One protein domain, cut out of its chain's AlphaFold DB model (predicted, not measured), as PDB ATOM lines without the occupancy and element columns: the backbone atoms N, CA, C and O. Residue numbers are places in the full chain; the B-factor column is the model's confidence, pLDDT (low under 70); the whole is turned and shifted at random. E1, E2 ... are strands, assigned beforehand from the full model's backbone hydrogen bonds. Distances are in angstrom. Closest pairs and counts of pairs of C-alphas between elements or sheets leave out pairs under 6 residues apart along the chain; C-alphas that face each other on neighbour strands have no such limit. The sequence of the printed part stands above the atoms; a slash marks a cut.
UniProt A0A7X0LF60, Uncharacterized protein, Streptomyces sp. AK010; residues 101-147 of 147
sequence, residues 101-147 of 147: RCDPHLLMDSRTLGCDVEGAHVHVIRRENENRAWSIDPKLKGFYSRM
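This is residues 101 to 147 of the 147 residues of an uncharacterized protein of Streptomyces sp. AK010 (UniProt A0A7X0LF60). With little regular structure, this is a small two-stranded hairpin, E1 and E2, between two long loops. Residues 125 to 142 make a wide loop at one end, where residues 128 to 133 stick out; residues 101 to 120 fold back at the other, pairing residues 104 to 105 with E1. The printed part has 47 residues, two named strands, E1 then E2, antiparallel, and no named helix; the class is all strand, though named elements hold only 8 residues. It is only just loose, close to compact, with a radius of gyration of the C-alphas of 11.8 A and spans of 32 by 22 by 19 A.

E1, residues 121 to 124, is 9.8 A long and begins at C-alpha 121 (-20.307, 14.929, 9.802). E2, residues 143 to 146, is 9.5 A long and ends at C-alpha 146 (-21.889, 19.221, 8.739).

E1 and E2 form an antiparallel hairpin at 156 degrees. C-alphas 121 and 146 face each other at 4.7 A. N 124 and O 143, 3.2 A apart, are within hydrogen-bond range.

The farthest C-alphas, of Met 108 and Arg 132, are 32.1 A apart. The printed part has no cut; E1 to E2 is a long link of 18 residues. Residues 133 to 147 have pLDDT under 70.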
ATOM      1  N   ARG A 101     -10.046   6.942   7.317       89.50
ATOM      2  CA  ARG A 101     -11.337   6.234   7.411       89.50
ATOM      3  C   ARG A 101     -12.089   6.480   8.723       89.50
ATOM      4  O   ARG A 101     -13.293   6.291   8.749       89.50
ATOM      5  N   CYS A 102     -11.386   6.879   9.782       89.69
ATOM      6  CA  CYS A 102     -11.965   7.204  11.083       89.69
ATOM      7  C   CYS A 102     -12.558   8.618  11.170       89.69
ATOM      8  O   CYS A 102     -13.117   8.960  12.199       89.69
ATOM      9  N   ASP A 103     -12.389   9.456  10.145       90.62
ATOM     10  CA  ASP A 103     -12.823  10.855  10.198       90.62
ATOM     11  C   ASP A 103     -14.301  11.080   9.824       90.62
ATOM     12  O   ASP A 103     -14.895  12.013  10.367       90.62
ATOM     13  N   PRO A 104     -14.906  10.319   8.885       90.69
ATOM     14  CA  PRO A 104     -16.318  10.472   8.548       90.69
ATOM     15  C   PRO A 104     -17.224   9.681   9.490       90.69
ATOM     16  O   PRO A 104     -17.091   8.463   9.618       90.69
ATOM     17  N   HIS A 105     -18.219  10.358  10.050       92.44
ATOM     18  CA  HIS A 105     -19.319   9.770  10.802       92.44
ATOM     19  C   HIS A 105     -20.609   9.968  10.013       92.44
ATOM     20  O   HIS A 105     -21.077  11.086   9.827       92.44
ATOM     21  N   LEU A 106     -21.158   8.874   9.486       88.62
ATOM     22  CA  LEU A 106     -22.282   8.915   8.541       88.62
ATOM     23  C   LEU A 106     -23.632   8.581   9.191       88.62
ATOM     24  O   LEU A 106     -24.660   8.601   8.519       88.62
ATOM     25  N   LEU A 107     -23.627   8.240  10.480       89.12
ATOM     26  CA  LEU A 107     -24.821   7.900  11.249       89.12
ATOM     27  C   LEU A 107     -25.290   9.099  12.073       89.12
ATOM     28  O   LEU A 107     -24.504   9.980  12.408       89.12
ATOM     29  N   MET A 108     -26.573   9.094  12.438       86.75
ATOM     30  CA  MET A 108     -27.166  10.145  13.274       86.75
ATOM     31  C   MET A 108     -26.596  10.174  14.696       86.75
ATOM     32  O   MET A 108     -26.527  11.243  15.297       86.75
ATOM     33  N   ASP A 109     -26.174   9.016  15.208       89.94
ATOM     34  CA  ASP A 109     -25.535   8.866  16.512       89.94
ATOM     35  C   ASP A 109     -24.171   8.193  16.341       89.94
ATOM     36  O   ASP A 109     -24.070   7.093  15.794       89.94
ATOM     37  N   SER A 110     -23.126   8.878  16.803       89.81
ATOM     38  CA  SER A 110     -21.737   8.410  16.782       89.81
ATOM     39  C   SER A 110     -21.094   8.437  18.174       89.81
ATOM     40  O   SER A 110     -19.870   8.356  18.296       89.81
ATOM     41  N   ARG A 111     -21.899   8.485  19.247       89.62
ATOM     42  CA  ARG A 111     -21.397   8.482  20.636       89.62
ATOM     43  C   ARG A 111     -20.635   7.208  20.985       89.62
ATOM     44  O   ARG A 111     -19.688   7.249  21.761       89.62
ATOM     45  N   THR A 112     -20.982   6.083  20.361       88.00
ATOM     46  CA  THR A 112     -20.241   4.813  20.492       88.00
ATOM     47  C   THR A 112     -18.811   4.897  19.953       88.00
ATOM     48  O   THR A 112     -17.956   4.125  20.379       88.00
ATOM     49  N   LEU A 113     -18.538   5.852  19.058       84.31
ATOM     50  CA  LEU A 113     -17.208   6.184  18.542       84.31
ATOM     51  C   LEU A 113     -16.518   7.286  19.371       84.31
ATOM     52  O   LEU A 113     -15.436   7.740  19.006       84.31
ATOM     53  N   GLY A 114     -17.130   7.724  20.477       89.94
ATOM     54  CA  GLY A 114     -16.629   8.807  21.325       89.94
ATOM     55  C   GLY A 114     -16.838  10.204  20.737       89.94
ATOM     56  O   GLY A 114     -16.087  11.117  21.079       89.94
ATOM     57  N   CYS A 115     -17.813  10.379  19.835       89.44
ATOM     58  CA  CYS A 115     -18.147  11.676  19.249       89.44
ATOM     59  C   CYS A 115     -19.557  12.130  19.635       89.44
ATOM     60  O   CYS A 115     -20.538  11.457  19.326       89.44
ATOM     61  N   ASP A 116     -19.644  13.312  20.246       90.00
ATOM     62  CA  ASP A 116     -20.904  13.921  20.691       90.00
ATOM     63  C   ASP A 116     -21.580  14.794  19.621       90.00
ATOM     64  O   ASP A 116     -22.600  15.428  19.881       90.00
ATOM     65  N   VAL A 117     -21.015  14.870  18.411       88.50
ATOM     66  CA  VAL A 117     -21.619  15.635  17.315       88.50
ATOM     67  C   VAL A 117     -22.764  14.834  16.706       88.50
ATOM     68  O   VAL A 117     -22.567  13.733  16.195       88.50
ATOM     69  N   GLU A 118     -23.960  15.410  16.753       87.50
ATOM     70  CA  GLU A 118     -25.161  14.824  16.164       87.50
ATOM     71  C   GLU A 118     -25.158  14.914  14.633       87.50
ATOM     72  O   GLU A 118     -24.714  15.906  14.042       87.50
ATOM     73  N   GLY A 119     -25.736  13.894  13.996       89.44
ATOM     74  CA  GLY A 119     -25.911  13.849  12.547       89.44
ATOM     75  C   GLY A 119     -24.649  13.461  11.778       89.44
ATOM     76  O   GLY A 119     -23.578  13.244  12.346       89.44
ATOM     77  N   ALA A 120     -24.778  13.385  10.452       89.75
ATOM     78  CA  ALA A 120     -23.657  13.068   9.576       89.75
ATOM     79  C   ALA A 120     -22.650  14.231   9.518       89.75
ATOM     80  O   ALA A 120     -23.008  15.381   9.242       89.75
ATOM     81  N   HIS A 121     -21.377  13.936   9.770       91.06
ATOM     82  CA  HIS A 121     -20.307  14.929   9.802       91.06
ATOM     83  C   HIS A 121     -18.945  14.318   9.458       91.06
ATOM     84  O   HIS A 121     -18.741  13.104   9.503       91.06
ATOM     85  N   VAL A 122     -17.982  15.179   9.125       91.50
ATOM     86  CA  VAL A 122     -16.591  14.778   8.873       91.50
ATOM     87  C   VAL A 122     -15.648  15.607   9.732       91.50
ATOM     88  O   VAL A 122     -15.729  16.839   9.756       91.50
ATOM     89  N   HIS A 123     -14.729  14.931  10.419       90.19
ATOM     90  CA  HIS A 123     -13.684  15.580  11.201       90.19
ATOM     91  C   HIS A 123     -12.517  16.025  10.324       90.19
ATOM     92  O   HIS A 123     -11.895  15.230   9.620       90.19
ATOM     93  N   VAL A 124     -12.141  17.297  10.444       87.25
ATOM     94  CA  VAL A 124     -10.890  17.800   9.878       87.25
ATOM     95  C   VAL A 124      -9.863  17.916  10.997       87.25
ATOM     96  O   VAL A 124      -9.850  18.886  11.756       87.25
ATOM     97  N   ILE A 125      -8.993  16.911  11.109       83.75
ATOM     98  CA  ILE A 125      -7.977  16.835  12.166       83.75
ATOM     99  C   ILE A 125      -6.601  17.143  11.582       83.75
ATOM    100  O   ILE A 125      -6.178  16.549  10.586       83.75
ATOM    101  N   ARG A 126      -5.866  18.043  12.240       77.94
ATOM    102  CA  ARG A 126      -4.473  18.334  11.898       77.94
ATOM    103  C   ARG A 126      -3.597  17.126  12.231       77.94
ATOM    104  O   ARG A 126      -3.553  16.679  13.371       77.94
ATOM    105  N   ARG A 127      -2.892  16.617  11.225       78.44
ATOM    106  CA  ARG A 127      -1.991  15.462  11.309       78.44
ATOM    107  C   ARG A 127      -0.783  15.689  10.418       78.44
ATOM    108  O   ARG A 127      -0.878  16.433   9.445       78.44
ATOM    109  N   GLU A 128       0.311  15.012  10.727       79.69
ATOM    110  CA  GLU A 128       1.364  14.820   9.740       79.69
ATOM    111  C   GLU A 128       0.827  13.884   8.649       79.69
ATOM    112  O   GLU A 128       0.277  12.812   8.926       79.69
ATOM    113  N   ASN A 129       0.883  14.355   7.410       72.38
ATOM    114  CA  ASN A 129       0.390  13.662   6.232       72.38
ATOM    115  C   ASN A 129       1.497  13.611   5.179       72.38
ATOM    116  O   ASN A 129       2.321  14.517   5.065       72.38
ATOM    117  N   GLU A 130       1.507  12.545   4.382       74.62
ATOM    118  CA  GLU A 130       2.510  12.353   3.326       74.62
ATOM    119  C   GLU A 130       2.480  13.493   2.299       74.62
ATOM    120  O   GLU A 130       3.512  13.893   1.768       74.62
ATOM    121  N   ASN A 131       1.298  14.075   2.073       71.31
ATOM    122  CA  ASN A 131       1.107  15.198   1.159       71.31
ATOM    123  C   ASN A 131       1.574  16.555   1.731       71.31
ATOM    124  O   ASN A 131       1.458  17.564   1.037       71.31
ATOM    125  N   ARG A 132       2.087  16.596   2.974       72.69
ATOM    126  CA  ARG A 132       2.549  17.803   3.689       72.69
ATOM    127  C   ARG A 132       1.531  18.950   3.673       72.69
ATOM    128  O   ARG A 132       1.905  20.122   3.749       72.69
ATOM    129  N   ALA A 133       0.244  18.635   3.535       68.56
ATOM    130  CA  ALA A 133      -0.812  19.628   3.492       68.56
ATOM    131  C   ALA A 133      -1.120  20.102   4.916       68.56
ATOM    132  O   ALA A 133      -1.617  19.345   5.750       68.56
ATOM    133  N   TRP A 134      -0.868  21.380   5.188       60.97
ATOM    134  CA  TRP A 134      -1.120  21.985   6.493       60.97
ATOM    135  C   TRP A 134      -2.496  22.657   6.518       60.97
ATOM    136  O   TRP A 134      -2.761  23.575   5.744       60.97
ATOM    137  N   SER A 135      -3.373  22.249   7.443       58.78
ATOM    138  CA  SER A 135      -4.566  23.043   7.772       58.78
ATOM    139  C   SER A 135      -4.149  24.169   8.717       58.78
ATOM    140  O   SER A 135      -3.704  23.913   9.839       58.78
ATOM    141  N   ILE A 136      -4.227  25.412   8.244       44.62
ATOM    142  CA  ILE A 136      -3.813  26.607   8.984       44.62
ATOM    143  C   ILE A 136      -4.943  27.002   9.944       44.62
ATOM    144  O   ILE A 136      -5.759  27.839   9.594       44.62
ATOM    145  N   ASP A 137      -5.014  26.382  11.124       43.94
ATOM    146  CA  ASP A 137      -5.489  27.070  12.337       43.94
ATOM    147  C   ASP A 137      -5.065  26.311  13.618       43.94
ATOM    148  O   ASP A 137      -5.427  25.143  13.778       43.94
ATOM    149  N   PRO A 138      -4.282  26.922  14.530       34.34
ATOM    150  CA  PRO A 138      -3.945  26.353  15.838       34.34
ATOM    151  C   PRO A 138      -5.030  26.523  16.920       34.34
ATOM    152  O   PRO A 138      -4.866  25.955  18.000       34.34
ATOM    153  N   LYS A 139      -6.089  27.321  16.699       35.69
ATOM    154  CA  LYS A 139      -7.029  27.721  17.772       35.69
ATOM    155  C   LYS A 139      -8.402  27.045  17.756       35.69
ATOM    156  O   LYS A 139      -9.142  27.206  18.723       35.69
ATOM    157  N   LEU A 140      -8.738  26.245  16.746       39.69
ATOM    158  CA  LEU A 140      -9.988  25.477  16.739       39.69
ATOM    159  C   LEU A 140      -9.723  23.995  17.017       39.69
ATOM    160  O   LEU A 140      -9.282  23.244  16.148       39.69
ATOM    161  N   LYS A 141     -10.032  23.559  18.242       35.12
ATOM    162  CA  LYS A 141     -10.294  22.143  18.523       35.12
ATOM    163  C   LYS A 141     -11.464  21.705  17.634       35.12
ATOM    164  O   LYS A 141     -12.590  22.097  17.900       35.12
ATOM    165  N   GLY A 142     -11.173  20.923  16.595       44.41
ATOM    166  CA  GLY A 142     -12.161  20.247  15.752       44.41
ATOM    167  C   GLY A 142     -13.011  21.196  14.907       44.41
ATOM    168  O   GLY A 142     -14.024  21.713  15.360       44.41
ATOM    169  N   PHE A 143     -12.640  21.385  13.640       49.16
ATOM    170  CA  PHE A 143     -13.608  21.871  12.659       49.16
ATOM    171  C   PHE A 143     -14.436  20.666  12.203       49.16
ATOM    172  O   PHE A 143     -13.895  19.719  11.624       49.16
ATOM    173  N   TYR A 144     -15.729  20.682  12.513       52.88
ATOM    174  CA  TYR A 144     -16.700  19.685  12.073       52.88
ATOM    175  C   TYR A 144     -17.482  20.323  10.929       52.88
ATOM    176  O   TYR A 144     -18.199  21.299  11.151       52.88
ATOM    177  N   SER A 145     -17.318  19.820   9.706       50.41
ATOM    178  CA  SER A 145     -18.196  20.237   8.610       50.41
ATOM    179  C   SER A 145     -19.425  19.332   8.631       50.41
ATOM    180  O   SER A 145     -19.288  18.107   8.540       50.41
ATOM    181  N   ARG A 146     -20.604  19.926   8.845       54.28
ATOM    182  CA  ARG A 146     -21.889  19.221   8.739       54.28
ATOM    183  C   ARG A 146     -22.239  19.068   7.261       54.28
ATOM    184  O   ARG A 146     -22.077  20.022   6.501       54.28
ATOM    185  N   MET A 147     -22.637  17.852   6.891       55.94
ATOM    186  CA  MET A 147     -23.097  17.500   5.544       55.94
ATOM    187  C   MET A 147     -24.506  18.014   5.270       55.94
ATOM    188  O   MET A 147     -25.292  18.109   6.238       55.94
TER     189      MET A 147